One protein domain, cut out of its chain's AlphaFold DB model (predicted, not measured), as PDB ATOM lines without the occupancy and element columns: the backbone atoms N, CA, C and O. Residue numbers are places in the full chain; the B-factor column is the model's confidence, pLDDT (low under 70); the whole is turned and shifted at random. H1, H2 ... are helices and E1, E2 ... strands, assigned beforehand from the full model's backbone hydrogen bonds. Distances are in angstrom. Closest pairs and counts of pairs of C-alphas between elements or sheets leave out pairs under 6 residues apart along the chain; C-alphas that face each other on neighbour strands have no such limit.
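This is residues 3 to 31 and 43 to 115 of the 394 residues of the protein "Plasmid pRiA4b ORF-3-like protein" of Corynebacterium camporealensis (UniProt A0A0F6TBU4). A two-strand hairpin, E1 and E2, and the longest helix, H1, form the two arms of an open V, with the corner near Trp 22 and Ser 55. Three shorter helices, H2, H3 and H4, follow one another in a loose row that passes to one side of H1, with H3 near H1, and H4, at the end of the row, apart from the other named elements. The printed part has 102 residues, with two named strands and then four named helices in the order E1, E2, H1, H2, H3, H4; the sheet, E1 - E2, is antiparallel and the class is mixed, helices and strands. The whole is loose, with a radius of gyration of the C-alphas of 17.7 A, and elongated, spanning 52 by 32 by 23 A.

E1, residues 11 to 16, and E2, residues 22 to 27, are a hairpin with a tight link, antiparallel at 154 degrees between their directions. N 12 and O 26 are within hydrogen-bond range at 2.8 A, and so are N 22 and O 16 at 2.9 A. The closest C-alphas of E2 and H1, residues 55 to 70, are those of Trp 22 and Ser 55, 6.2 A apart. H1 and H2, residues 80 to 87, are apart. H2 and H3, residues 92 to 100, only just touch, with 3 pairs of C-alphas within 8 A; the closest are those of Tyr 83 and Pro 92, 6.3 A apart. These two helices run the same way at a steep tilt of 46 degrees. H1 and H3 are near each other, with 7 pairs of C-alphas within 10 A. H4, residues 104 to 115, is apart from H3 and from H1. In H1, H3 and H4 every O i to N i+4 pair is within hydrogen-bond range; in H2, 3 of 4 are.

E1 begins at C-alpha 11 at (480.790, 454.981, 426.248) and is 15.8 A long from first to last C-alpha; E2 is 16.3 A long. H1 runs from C-alpha 55 at (471.075, 436.112, 427.708) over 22.6 A. H2 is 10.7 A long and H3 11.6 A. H4 is 16.1 A long and ends at C-alpha 115 at (468.798, 448.735, 450.170).

The two C-alphas farthest apart are those of Ala 4 and Asp 73, 53.4 A. Residues 32 to 42 are not printed, and C-alphas 31 and 43 are 16.0 A apart across this cut, which lies in the link from E2 to H1. Residues 43 to 54 hold no named element. Of the links that are printed whole, none is long. Mean pLDDT of the printed part is 73.4, and residues 69 to 115 are under 70.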
ATOM      1  N   SER A   3     488.805 457.990 435.131       79.19
ATOM      2  CA  SER A   3     488.913 459.346 434.564       79.19
ATOM      3  C   SER A   3     489.803 459.467 433.320       79.19
ATOM      4  O   SER A   3     489.828 460.525 432.708       79.19
ATOM      5  N   ALA A   4     490.590 458.436 432.994       85.25
ATOM      6  CA  ALA A   4     491.436 458.417 431.801       85.25
ATOM      7  C   ALA A   4     490.731 457.789 430.588       85.25
ATOM      8  O   ALA A   4     491.209 457.953 429.473       85.25
ATOM      9  N   VAL A   5     489.632 457.060 430.812       86.31
ATOM     10  CA  VAL A   5     488.955 456.262 429.777       86.31
ATOM     11  C   VAL A   5     487.513 456.725 429.566       86.31
ATOM     12  O   VAL A   5     487.007 456.678 428.453       86.31
ATOM     13  N   LEU A   6     486.854 457.215 430.619       88.75
ATOM     14  CA  LEU A   6     485.473 457.678 430.565       88.75
ATOM     15  C   LEU A   6     485.439 459.206 430.410       88.75
ATOM     16  O   LEU A   6     485.721 459.940 431.362       88.75
ATOM     17  N   THR A   7     485.093 459.684 429.216       89.94
ATOM     18  CA  THR A   7     484.791 461.099 428.946       89.94
ATOM     19  C   THR A   7     483.323 461.235 428.525       89.94
ATOM     20  O   THR A   7     482.718 460.229 428.156       89.94
ATOM     21  N   PRO A   8     482.712 462.433 428.587       89.19
ATOM     22  CA  PRO A   8     481.306 462.610 428.205       89.19
ATOM     23  C   PRO A   8     480.983 462.214 426.756       89.19
ATOM     24  O   PRO A   8     479.829 461.966 426.427       89.19
ATOM     25  N   GLU A   9     481.994 462.159 425.891       89.06
ATOM     26  CA  GLU A   9     481.874 461.817 424.472       89.06
ATOM     27  C   GLU A   9     482.017 460.313 424.192       89.06
ATOM     28  O   GLU A   9     481.803 459.886 423.058       89.06
ATOM     29  N   HIS A  10     482.385 459.506 425.191       89.38
ATOM     30  CA  HIS A  10     482.656 458.080 425.023       89.38
ATOM     31  C   HIS A  10     481.807 457.220 425.965       89.38
ATOM     32  O   HIS A  10     481.563 457.562 427.124       89.38
ATOM     33  N   SER A  11     481.405 456.053 425.468       93.56
ATOM     34  CA  SER A  11     480.790 454.981 426.248       93.56
ATOM     35  C   SER A  11     481.758 453.809 426.401       93.56
ATOM     36  O   SER A  11     482.546 453.529 425.497       93.56
ATOM     37  N   LEU A  12     481.670 453.095 427.520       95.19
ATOM     38  CA  LEU A  12     482.304 451.790 427.691       95.19
ATOM     39  C   LEU A  12     481.261 450.699 427.499       95.19
ATOM     40  O   LEU A  12     480.177 450.778 428.072       95.19
ATOM     41  N   LEU A  13     481.619 449.678 426.729       95.94
ATOM     42  CA  LEU A  13     480.887 448.424 426.693       95.94
ATOM     43  C   LEU A  13     481.519 447.484 427.720       95.94
ATOM     44  O   LEU A  13     482.724 447.231 427.673       95.94
ATOM     45  N   TYR A  14     480.719 447.018 428.668       96.19
ATOM     46  CA  TYR A  14     481.111 446.035 429.664       96.19
ATOM     47  C   TYR A  14     480.327 444.754 429.416       96.19
ATOM     48  O   TYR A  14     479.110 444.745 429.571       96.19
ATOM     49  N   THR A  15     481.033 443.695 429.033       96.94
ATOM     50  CA  THR A  15     480.450 442.362 428.898       96.94
ATOM     51  C   THR A  15     480.638 441.603 430.205       96.94
ATOM     52  O   THR A  15     481.772 441.450 430.673       96.94
ATOM     53  N   TYR A  16     479.534 441.155 430.789       95.19
ATOM     54  CA  TYR A  16     479.484 440.290 431.960       95.19
ATOM     55  C   TYR A  16     478.989 438.905 431.555       95.19
ATOM     56  O   TYR A  16     478.208 438.803 430.619       95.19
ATOM     57  N   ASP A  17     479.482 437.885 432.262       94.94
ATOM     58  CA  ASP A  17     479.233 436.467 432.011       94.94
ATOM     59  C   ASP A  17     479.405 436.070 430.534       94.94
ATOM     60  O   ASP A  17     478.548 436.283 429.686       94.94
ATOM     61  N   PHE A  18     480.542 435.465 430.195       95.25
ATOM     62  CA  PHE A  18     480.809 435.077 428.809       95.25
ATOM     63  C   PHE A  18     479.936 433.916 428.306       95.25
ATOM     64  O   PHE A  18     479.985 433.637 427.108       95.25
ATOM     65  N   GLY A  19     479.162 433.255 429.177       95.56
ATOM     66  CA  GLY A  19     478.109 432.326 428.773       95.56
ATOM     67  C   GLY A  19     476.928 433.073 428.158       95.56
ATOM     68  O   GLY A  19     476.667 432.932 426.962       95.56
ATOM     69  N   ASP A  20     476.274 433.921 428.951       95.25
ATOM     70  CA  ASP A  20     475.095 434.680 428.521       95.25
ATOM     71  C   ASP A  20     475.420 435.961 427.728       95.25
ATOM     72  O   ASP A  20     474.553 436.535 427.070       95.25
ATOM     73  N   ASN A  21     476.666 436.423 427.735       96.81
ATOM     74  CA  ASN A  21     477.135 437.617 427.033       96.81
ATOM     75  C   ASN A  21     476.287 438.868 427.345       96.81
ATOM     76  O   ASN A  21     475.798 439.554 426.441       96.81
ATOM     77  N   TRP A  22     476.107 439.178 428.630       96.12
ATOM     78  CA  TRP A  22     475.382 440.372 429.062       96.12
ATOM     79  C   TRP A  22     476.165 441.638 428.729       96.12
ATOM     80  O   TRP A  22     477.261 441.860 429.238       96.12
ATOM     81  N   GLU A  23     475.596 442.503 427.893       96.00
ATOM     82  CA  GLU A  23     476.233 443.748 427.465       96.00
ATOM     83  C   GLU A  23     475.674 444.964 428.216       96.00
ATOM     84  O   GLU A  23     474.518 445.356 428.063       96.00
ATOM     85  N   HIS A  24     476.528 445.623 428.999       95.25
ATOM     86  CA  HIS A  24     476.213 446.864 429.700       95.25
ATOM     87  C   HIS A  24     476.900 448.054 429.031       95.25
ATOM     88  O   HIS A  24     478.122 448.094 428.889       95.25
ATOM     89  N   THR A  25     476.124 449.080 428.689       96.00
ATOM     90  CA  THR A  25     476.669 450.353 428.204       96.00
ATOM     91  C   THR A  25     476.831 451.332 429.366       96.00
ATOM     92  O   THR A  25     475.854 451.787 429.955       96.00
ATOM     93  N   ILE A  26     478.073 451.692 429.686       95.69
ATOM     94  CA  ILE A  26     478.419 452.631 430.760       95.69
ATOM     95  C   ILE A  26     478.795 453.980 430.142       95.69
ATOM     96  O   ILE A  26     479.725 454.070 429.341       95.69
ATOM     97  N   THR A  27     478.108 455.052 430.542       95.06
ATOM     98  CA  THR A  27     478.333 456.415 430.028       95.06
ATOM     99  C   THR A  27     478.622 457.412 431.148       95.06
ATOM    100  O   THR A  27     478.084 457.312 432.252       95.06
ATOM    101  N   LEU A  28     479.471 458.411 430.872       94.62
ATOM    102  CA  LEU A  28     479.652 459.551 431.772       94.62
ATOM    103  C   LEU A  28     478.668 460.662 431.419       94.62
ATOM    104  O   LEU A  28     478.920 461.460 430.523       94.62
ATOM    105  N   VAL A  29     477.582 460.770 432.176       92.56
ATOM    106  CA  VAL A  29     476.600 461.844 431.957       92.56
ATOM    107  C   VAL A  29     477.083 463.174 432.540       92.56
ATOM    108  O   VAL A  29     476.963 464.229 431.919       92.56
ATOM    109  N   LYS A  30     477.619 463.151 433.765       91.19
ATOM    110  CA  LYS A  30     478.051 464.356 434.481       91.19
ATOM    111  C   LYS A  30     479.075 464.017 435.555       91.19
ATOM    112  O   LYS A  30     479.032 462.946 436.152       91.19
ATOM    113  N   THR A  31     479.955 464.967 435.849       90.75
ATOM    114  CA  THR A  31     480.830 464.922 437.022       90.75
ATOM    115  C   THR A  31     480.372 465.937 438.064       90.75
ATOM    116  O   THR A  31     479.896 467.029 437.739       90.75
ATOM    117  N   ASP A  43     468.894 456.395 440.495       92.81
ATOM    118  CA  ASP A  43     467.706 456.110 439.699       92.81
ATOM    119  C   ASP A  43     467.860 454.760 438.987       92.81
ATOM    120  O   ASP A  43     468.990 454.345 438.704       92.81
ATOM    121  N   ALA A  44     466.743 454.080 438.741       93.19
ATOM    122  CA  ALA A  44     466.676 452.815 438.018       93.19
ATOM    123  C   ALA A  44     465.263 452.590 437.470       93.19
ATOM    124  O   ALA A  44     464.274 452.866 438.147       93.19
ATOM    125  N   GLU A  45     465.188 452.010 436.278       93.56
ATOM    126  CA  GLU A  45     463.944 451.592 435.642       93.56
ATOM    127  C   GLU A  45     464.084 450.149 435.148       93.56
ATOM    128  O   GLU A  45     465.172 449.716 434.766       93.56
ATOM    129  N   GLY A  46     462.971 449.416 435.161       87.75
ATOM    130  CA  GLY A  46     462.925 448.015 434.759       87.75
ATOM    131  C   GLY A  46     463.385 447.051 435.851       87.75
ATOM    132  O   GLY A  46     463.635 447.424 437.000       87.75
ATOM    133  N   GLN A  47     463.445 445.776 435.480       84.62
ATOM    134  CA  GLN A  47     463.966 444.700 436.313       84.62
ATOM    135  C   GLN A  47     465.313 444.244 435.751       84.62
ATOM    136  O   GLN A  47     465.509 444.223 434.537       84.62
ATOM    137  N   THR A  48     466.242 443.902 436.640       88.56
ATOM    138  CA  THR A  48     467.495 443.255 436.243       88.56
ATOM    139  C   THR A  48     467.195 441.840 435.751       88.56
ATOM    140  O   THR A  48     466.407 441.159 436.415       88.56
ATOM    141  N   PRO A  49     467.808 441.387 434.642       91.56
ATOM    142  CA  PRO A  49     467.709 439.997 434.221       91.56
ATOM    143  C   PRO A  49     468.131 439.040 435.337       91.56
ATOM    144  O   PRO A  49     468.970 439.391 436.171       91.56
ATOM    145  N   LEU A  50     467.534 437.849 435.362       89.44
ATOM    146  CA  LEU A  50     467.999 436.768 436.228       89.44
ATOM    147  C   LEU A  50     469.345 436.241 435.714       89.44
ATOM    148  O   LEU A  50     469.581 436.226 434.506       89.44
ATOM    149  N   GLU A  51     470.213 435.825 436.634       92.19
ATOM    150  CA  GLU A  51     471.466 435.145 436.286       92.19
ATOM    151  C   GLU A  51     471.183 433.830 435.551       92.19
ATOM    152  O   GLU A  51     470.148 433.200 435.790       92.19
ATOM    153  N   ASP A  52     472.101 433.444 434.660       93.19
ATOM    154  CA  ASP A  52     472.083 432.187 433.901       93.19
ATOM    155  C   ASP A  52     470.766 431.915 433.141       93.19
ATOM    156  O   ASP A  52     470.375 430.767 432.921       93.19
ATOM    157  N   CYS A  53     470.044 432.967 432.739       93.19
ATOM    158  CA  CYS A  53     468.761 432.821 432.054       93.19
ATOM    159  C   CYS A  53     468.881 432.732 430.530       93.19
ATOM    160  O   CYS A  53     467.860 432.754 429.844       93.19
ATOM    161  N   GLY A  54     470.090 432.612 429.980       93.81
ATOM    162  CA  GLY A  54     470.298 432.440 428.544       93.81
ATOM    163  C   GLY A  54     470.271 433.763 427.784       93.81
ATOM    164  O   GLY A  54     469.664 433.855 426.708       93.81
ATOM    165  N   SER A  55     470.937 434.786 428.324       95.06
ATOM    166  CA  SER A  55     471.075 436.112 427.708       95.06
ATOM    167  C   SER A  55     469.754 436.884 427.567       95.06
ATOM    168  O   SER A  55     468.695 436.496 428.065       95.06
ATOM    169  N   TYR A  56     469.800 438.012 426.852       94.25
ATOM    170  CA  TYR A  56     468.645 438.866 426.579       94.25
ATOM    171  C   TYR A  56     467.439 438.101 425.994       94.25
ATOM    172  O   TYR A  56     466.331 438.304 426.492       94.25
ATOM    173  N   PRO A  57     467.599 437.192 425.007       94.50
ATOM    174  CA  PRO A  57     466.471 436.419 424.491       94.50
ATOM    175  C   PRO A  57     465.834 435.506 425.544       94.50
ATOM    176  O   PRO A  57     464.613 435.364 425.572       94.50
ATOM    177  N   GLY A  58     466.640 434.887 426.408       93.31
ATOM    178  CA  GLY A  58     466.139 434.041 427.483       93.31
ATOM    179  C   GLY A  58     465.367 434.833 428.540       93.31
ATOM    180  O   GLY A  58     464.261 434.441 428.922       93.31
ATOM    181  N   TRP A  59     465.862 436.019 428.902       93.88
ATOM    182  CA  TRP A  59     465.143 436.946 429.776       93.88
ATOM    183  C   TRP A  59     463.819 437.445 429.180       93.88
ATOM    184  O   TRP A  59     462.798 437.440 429.866       93.88
ATOM    185  N   GLU A  60     463.797 437.841 427.905       92.06
ATOM    186  CA  GLU A  60     462.561 438.262 427.226       92.06
ATOM    187  C   GLU A  60     461.524 437.136 427.180       92.06
ATOM    188  O   GLU A  60     460.335 437.378 427.404       92.06
ATOM    189  N   ASN A  61     461.968 435.898 426.940       90.50
ATOM    190  CA  ASN A  61     461.095 434.729 426.964       90.50
ATOM    191  C   ASN A  61     460.491 434.517 428.353       90.50
ATOM    192  O   ASN A  61     459.273 434.371 428.461       90.50
ATOM    193  N   LEU A  62     461.309 434.555 429.412       87.75
ATOM    194  CA  LEU A  62     460.817 434.472 430.788       87.75
ATOM    195  C   LEU A  62     459.807 435.572 431.086       87.75
ATOM    196  O   LEU A  62     458.698 435.287 431.531       87.75
ATOM    197  N   HIS A  63     460.156 436.820 430.786       82.81
ATOM    198  CA  HIS A  63     459.291 437.962 431.042       82.81
ATOM    199  C   HIS A  63     457.957 437.841 430.284       82.81
ATOM    200  O   HIS A  63     456.890 438.117 430.838       82.81
ATOM    201  N   GLY A  64     457.992 437.372 429.033       84.69
ATOM    202  CA  GLY A  64     456.805 437.081 428.233       84.69
ATOM    203  C   GLY A  64     455.935 435.976 428.835       84.69
ATOM    204  O   GLY A  64     454.720 436.150 428.932       84.69
ATOM    205  N   LEU A  65     456.540 434.873 429.284       80.56
ATOM    206  CA  LEU A  65     455.838 433.770 429.951       80.56
ATOM    207  C   LEU A  65     455.206 434.224 431.269       80.56
ATOM    208  O   LEU A  65     454.042 433.923 431.525       80.56
ATOM    209  N   THR A  66     455.929 435.000 432.075       75.44
ATOM    210  CA  THR A  66     455.416 435.564 433.326       75.44
ATOM    211  C   THR A  66     454.235 436.495 433.053       75.44
ATOM    212  O   THR A  66     453.185 436.345 433.676       75.44
ATOM    213  N   ALA A  67     454.344 437.402 432.080       75.25
ATOM    214  CA  ALA A  67     453.247 438.290 431.697       75.25
ATOM    215  C   ALA A  67     452.012 437.516 431.191       75.25
ATOM    216  O   ALA A  67     450.883 437.862 431.544       75.25
ATOM    217  N   GLN A  68     452.211 436.452 430.409       71.12
ATOM    218  CA  GLN A  68     451.136 435.572 429.933       71.12
ATOM    219  C   GLN A  68     450.467 434.797 431.075       71.12
ATOM    220  O   GLN A  68     449.239 434.715 431.126       71.12
ATOM    221  N   ALA A  69     451.257 434.279 432.013       66.56
ATOM    222  CA  ALA A  69     450.754 433.584 433.190       66.56
ATOM    223  C   ALA A  69     449.946 434.532 434.099       66.56
ATOM    224  O   ALA A  69     448.844 434.188 434.532       66.56
ATOM    225  N   TYR A  70     450.406 435.777 434.291       63.41
ATOM    226  CA  TYR A  70     449.644 436.818 434.997       63.41
ATOM    227  C   TYR A  70     448.349 437.202 434.277       63.41
ATOM    228  O   TYR A  70     447.349 437.491 434.937       63.41
ATOM    229  N   ALA A  71     448.332 437.164 432.943       69.38
ATOM    230  CA  ALA A  71     447.149 437.457 432.137       69.38
ATOM    231  C   ALA A  71     446.081 436.339 432.150       69.38
ATOM    232  O   ALA A  71     444.986 436.561 431.636       69.38
ATOM    233  N   ARG A  72     446.350 435.190 432.794       54.81
ATOM    234  CA  ARG A  72     445.393 434.096 433.066       54.81
ATOM    235  C   ARG A  72     444.688 433.490 431.843       54.81
ATOM    236  O   ARG A  72     443.498 433.210 431.918       54.81
ATOM    237  N   ASP A  73     445.417 433.192 430.768       51.22
ATOM    238  CA  ASP A  73     444.884 432.278 429.733       51.22
ATOM    239  C   ASP A  73     445.947 431.441 428.992       51.22
ATOM    240  O   ASP A  73     445.698 430.920 427.905       51.22
ATOM    241  N   VAL A  74     447.138 431.258 429.575       49.62
ATOM    242  CA  VAL A  74     448.146 430.332 429.035       49.62
ATOM    243  C   VAL A  74     448.488 429.297 430.101       49.62
ATOM    244  O   VAL A  74     448.898 429.637 431.210       49.62
ATOM    245  N   LEU A  75     448.247 428.029 429.760       49.66
ATOM    246  CA  LEU A  75     448.700 426.861 430.515       49.66
ATOM    247  C   LEU A  75     450.217 426.969 430.772       49.66
ATOM    248  O   LEU A  75     450.921 427.523 429.924       49.66
ATOM    249  N   PRO A  76     450.738 426.429 431.892       51.59
ATOM    250  CA  PRO A  76     452.182 426.273 432.082       51.59
ATOM    251  C   PRO A  76     452.804 425.617 430.836       51.59
ATOM    252  O   PRO A  76     452.078 424.942 430.093       51.59
ATOM    253  N   PRO A  77     454.101 425.847 430.552       52.00
ATOM    254  CA  PRO A  77     454.726 425.408 429.307       52.00
ATOM    255  C   PRO A  77     454.366 423.968 428.960       52.00
ATOM    256  O   PRO A  77     454.185 423.130 429.840       52.00
ATOM    257  N   ALA A  78     454.242 423.707 427.656       53.62
ATOM    258  CA  ALA A  78     453.608 422.512 427.103       53.62
ATOM    259  C   ALA A  78     454.156 421.168 427.631       53.62
ATOM    260  O   ALA A  78     453.478 420.153 427.476       53.62
ATOM    261  N   SER A  79     455.331 421.157 428.269       58.22
ATOM    262  CA  SER A  79     455.712 420.101 429.201       58.22
ATOM    263  C   SER A  79     456.519 420.631 430.393       58.22
ATOM    264  O   SER A  79     457.251 421.619 430.304       58.22
ATOM    265  N   GLU A  80     456.377 419.928 431.514       54.03
ATOM    266  CA  GLU A  80     457.118 420.097 432.768       54.03
ATOM    267  C   GLU A  80     458.643 420.027 432.544       54.03
ATOM    268  O   GLU A  80     459.396 420.785 433.154       54.03
ATOM    269  N   GLU A  81     459.105 419.234 431.566       57.50
ATOM    270  CA  GLU A  81     460.531 419.129 431.219       57.50
ATOM    271  C   GLU A  81     461.120 420.432 430.663       57.50
ATOM    272  O   GLU A  81     462.271 420.754 430.950       57.50
ATOM    273  N   ALA A  82     460.349 421.207 429.890       56.25
ATOM    274  CA  ALA A  82     460.823 422.482 429.347       56.25
ATOM    275  C   ALA A  82     461.009 423.541 430.444       56.25
ATOM    276  O   ALA A  82     461.858 424.420 430.318       56.25
ATOM    277  N   TYR A  83     460.230 423.445 431.522       59.84
ATOM    278  CA  TYR A  83     460.360 424.324 432.679       59.84
ATOM    279  C   TYR A  83     461.539 423.926 433.560       59.84
ATOM    280  O   TYR A  83     462.355 424.780 433.901       59.84
ATOM    281  N   HIS A  84     461.678 422.627 433.848       56.75
ATOM    282  CA  HIS A  84     462.795 422.113 434.639       56.75
ATOM    283  C   HIS A  84     464.149 422.331 433.968       56.75
ATOM    284  O   HIS A  84     465.143 422.610 434.632       56.75
ATOM    285  N   HIS A  85     464.188 422.274 432.636       56.72
ATOM    286  CA  HIS A  85     465.390 422.614 431.886       56.72
ATOM    287  C   HIS A  85     465.797 424.089 432.042       56.72
ATOM    288  O   HIS A  85     466.976 424.400 431.916       56.72
ATOM    289  N   PHE A  86     464.842 424.989 432.298       51.72
ATOM    290  CA  PHE A  86     465.071 426.434 432.273       51.72
ATOM    291  C   PHE A  86     465.216 427.067 433.666       51.72
ATOM    292  O   PHE A  86     466.003 427.990 433.831       51.72
ATOM    293  N   LEU A  87     464.471 426.596 434.672       57.81
ATOM    294  CA  LEU A  87     464.494 427.140 436.041       57.81
ATOM    295  C   LEU A  87     465.009 426.140 437.091       57.81
ATOM    296  O   LEU A  87     464.977 426.431 438.288       57.81
ATOM    297  N   GLY A  88     465.509 424.979 436.655       61.47
ATOM    298  CA  GLY A  88     466.003 423.915 437.529       61.47
ATOM    299  C   GLY A  88     464.880 423.090 438.166       61.47
ATOM    300  O   GLY A  88     463.774 422.995 437.641       61.47
ATOM    301  N   ASP A  89     465.144 422.480 439.322       63.03
ATOM    302  CA  ASP A  89     464.204 421.555 439.985       63.03
ATOM    303  C   ASP A  89     462.920 422.221 440.516       63.03
ATOM    304  O   ASP A  89     462.028 421.536 441.009       63.03
ATOM    305  N   LEU A  90     462.791 423.546 440.395       53.91
ATOM    306  CA  LEU A  90     461.552 424.251 440.703       53.91
ATOM    307  C   LEU A  90     460.488 423.909 439.657       53.91
ATOM    308  O   LEU A  90     460.638 424.218 438.475       53.91
ATOM    309  N   SER A  91     459.386 423.299 440.090       56.53
ATOM    310  CA  SER A  91     458.245 423.041 439.212       56.53
ATOM    311  C   SER A  91     457.594 424.353 438.731       56.53
ATOM    312  O   SER A  91     457.672 425.379 439.420       56.53
ATOM    313  N   PRO A  92     456.877 424.336 437.584       50.69
ATOM    314  CA  PRO A  92     456.066 425.462 437.110       50.69
ATOM    315  C   PRO A  92     455.200 426.103 438.182       50.69
ATOM    316  O   PRO A  92     455.071 427.324 438.241       50.69
ATOM    317  N   THR A  93     454.622 425.265 439.035       52.19
ATOM    318  CA  THR A  93     453.752 425.681 440.127       52.19
ATOM    319  C   THR A  93     454.547 426.321 441.255       52.19
ATOM    320  O   THR A  93     454.132 427.366 441.725       52.19
ATOM    321  N   GLU A  94     455.698 425.776 441.655       55.28
ATOM    322  CA  GLU A  94     456.512 426.329 442.751       55.28
ATOM    323  C   GLU A  94     457.138 427.675 442.393       55.28
ATOM    324  O   GLU A  94     457.116 428.601 443.200       55.28
ATOM    325  N   ALA A  95     457.663 427.827 441.177       57.38
ATOM    326  CA  ALA A  95     458.201 429.110 440.743       57.38
ATOM    327  C   ALA A  95     457.078 430.116 440.427       57.38
ATOM    328  O   ALA A  95     457.227 431.304 440.723       57.38
ATOM    329  N   TRP A  96     455.914 429.668 439.944       54.78
ATOM    330  CA  TRP A  96     454.722 430.517 439.886       54.78
ATOM    331  C   TRP A  96     454.244 430.929 441.280       54.78
ATOM    332  O   TRP A  96     453.965 432.101 441.478       54.78
ATOM    333  N   GLU A  97     454.177 430.037 442.264       54.94
ATOM    334  CA  GLU A  97     453.798 430.341 443.650       54.94
ATOM    335  C   GLU A  97     454.818 431.257 444.330       54.94
ATOM    336  O   GLU A  97     454.428 432.172 445.055       54.94
ATOM    337  N   PHE A  98     456.109 431.082 444.040       58.25
ATOM    338  CA  PHE A  98     457.174 431.974 444.483       58.25
ATOM    339  C   PHE A  98     456.979 433.384 443.917       58.25
ATOM    340  O   PHE A  98     456.905 434.342 444.682       58.25
ATOM    341  N   VAL A  99     456.820 433.521 442.597       51.59
ATOM    342  CA  VAL A  99     456.652 434.821 441.921       51.59
ATOM    343  C   VAL A  99     455.296 435.465 442.244       51.59
ATOM    344  O   VAL A  99     455.220 436.665 442.494       51.59
ATOM    345  N   SER A 100     454.224 434.679 442.318       49.03
ATOM    346  CA  SER A 100     452.863 435.132 442.652       49.03
ATOM    347  C   SER A 100     452.684 435.448 444.135       49.03
ATOM    348  O   SER A 100     451.798 436.224 444.491       49.03
ATOM    349  N   GLY A 101     453.490 434.829 445.000       50.03
ATOM    350  CA  GLY A 101     453.526 435.050 446.446       50.03
ATOM    351  C   GLY A 101     454.387 436.244 446.870       50.03
ATOM    352  O   GLY A 101     454.401 436.604 448.056       50.03
ATOM    353  N   LEU A 102     455.086 436.873 445.920       47.59
ATOM    354  CA  LEU A 102     455.663 438.204 446.071       47.59
ATOM    355  C   LEU A 102     454.551 439.228 445.822       47.59
ATOM    356  O   LEU A 102     454.358 439.706 444.706       47.59
ATOM    357  N   ASP A 103     453.794 439.574 446.863       51.62
ATOM    358  CA  ASP A 103     452.946 440.759 446.776       51.62
ATOM    359  C   ASP A 103     453.815 442.020 446.582       51.62
ATOM    360  O   ASP A 103     455.027 442.034 446.827       51.62
ATOM    361  N   GLU A 104     453.203 443.109 446.109       47.00
ATOM    362  CA  GLU A 104     453.909 444.369 445.833       47.00
ATOM    363  C   GLU A 104     454.675 444.881 447.074       47.00
ATOM    364  O   GLU A 104     455.667 445.602 446.953       47.00
ATOM    365  N   VAL A 105     454.240 444.471 448.271       48.59
ATOM    366  CA  VAL A 105     454.868 444.759 449.561       48.59
ATOM    367  C   VAL A 105     456.129 443.919 449.766       48.59
ATOM    368  O   VAL A 105     457.169 444.504 450.043       48.59
ATOM    369  N   ARG A 106     456.102 442.597 449.564       50.47
ATOM    370  CA  ARG A 106     457.259 441.690 449.646       50.47
ATOM    371  C   ARG A 106     458.289 441.973 448.573       50.47
ATOM    372  O   ARG A 106     459.476 441.921 448.868       50.47
ATOM    373  N   PHE A 107     457.866 442.347 447.369       48.56
ATOM    374  CA  PHE A 107     458.786 442.769 446.314       48.56
ATOM    375  C   PHE A 107     459.483 444.093 446.677       48.56
ATOM    376  O   PHE A 107     460.708 444.205 446.593       48.56
ATOM    377  N   LYS A 108     458.731 445.081 447.189       46.94
ATOM    378  CA  LYS A 108     459.300 446.330 447.733       46.94
ATOM    379  C   LYS A 108     460.135 446.093 448.995       46.94
ATOM    380  O   LYS A 108     461.084 446.839 449.221       46.94
ATOM    381  N   GLN A 109     459.814 445.082 449.798       47.88
ATOM    382  CA  GLN A 109     460.552 444.694 450.996       47.88
ATOM    383  C   GLN A 109     461.872 444.016 450.621       47.88
ATOM    384  O   GLN A 109     462.899 444.430 451.133       47.88
ATOM    385  N   LEU A 110     461.892 443.111 449.637       47.12
ATOM    386  CA  LEU A 110     463.124 442.543 449.082       47.12
ATOM    387  C   LEU A 110     464.027 443.633 448.493       47.12
ATOM    388  O   LEU A 110     465.227 443.634 448.761       47.12
ATOM    389  N   GLN A 111     463.454 444.606 447.770       47.38
ATOM    390  CA  GLN A 111     464.172 445.798 447.293       47.38
ATOM    391  C   GLN A 111     464.658 446.708 448.435       47.38
ATOM    392  O   GLN A 111     465.701 447.354 448.320       47.38
ATOM    393  N   ARG A 112     463.909 446.809 449.538       44.59
ATOM    394  CA  ARG A 112     464.310 447.558 450.741       44.59
ATOM    395  C   ARG A 112     465.385 446.830 451.532       44.59
ATOM    396  O   ARG A 112     466.268 447.497 452.049       44.59
ATOM    397  N   ASP A 113     465.352 445.510 451.587       42.03
ATOM    398  CA  ASP A 113     466.309 444.684 452.315       42.03
ATOM    399  C   ASP A 113     467.636 444.586 451.546       42.03
ATOM    400  O   ASP A 113     468.699 444.656 452.160       42.03
ATOM    401  N   THR A 114     467.606 444.627 450.206       42.75
ATOM    402  CA  THR A 114     468.808 444.920 449.395       42.75
ATOM    403  C   THR A 114     469.309 446.360 449.580       42.75
ATOM    404  O   THR A 114     470.518 446.590 449.545       42.75
ATOM    405  N   LYS A 115     468.424 447.339 449.835       41.88
ATOM    406  CA  LYS A 115     468.798 448.735 450.170       41.88
ATOM    407  C   LYS A 115     469.251 448.939 451.627       41.88
ATOM    408  O   LYS A 115     469.952 449.909 451.895       41.88
TER     409      LYS A 115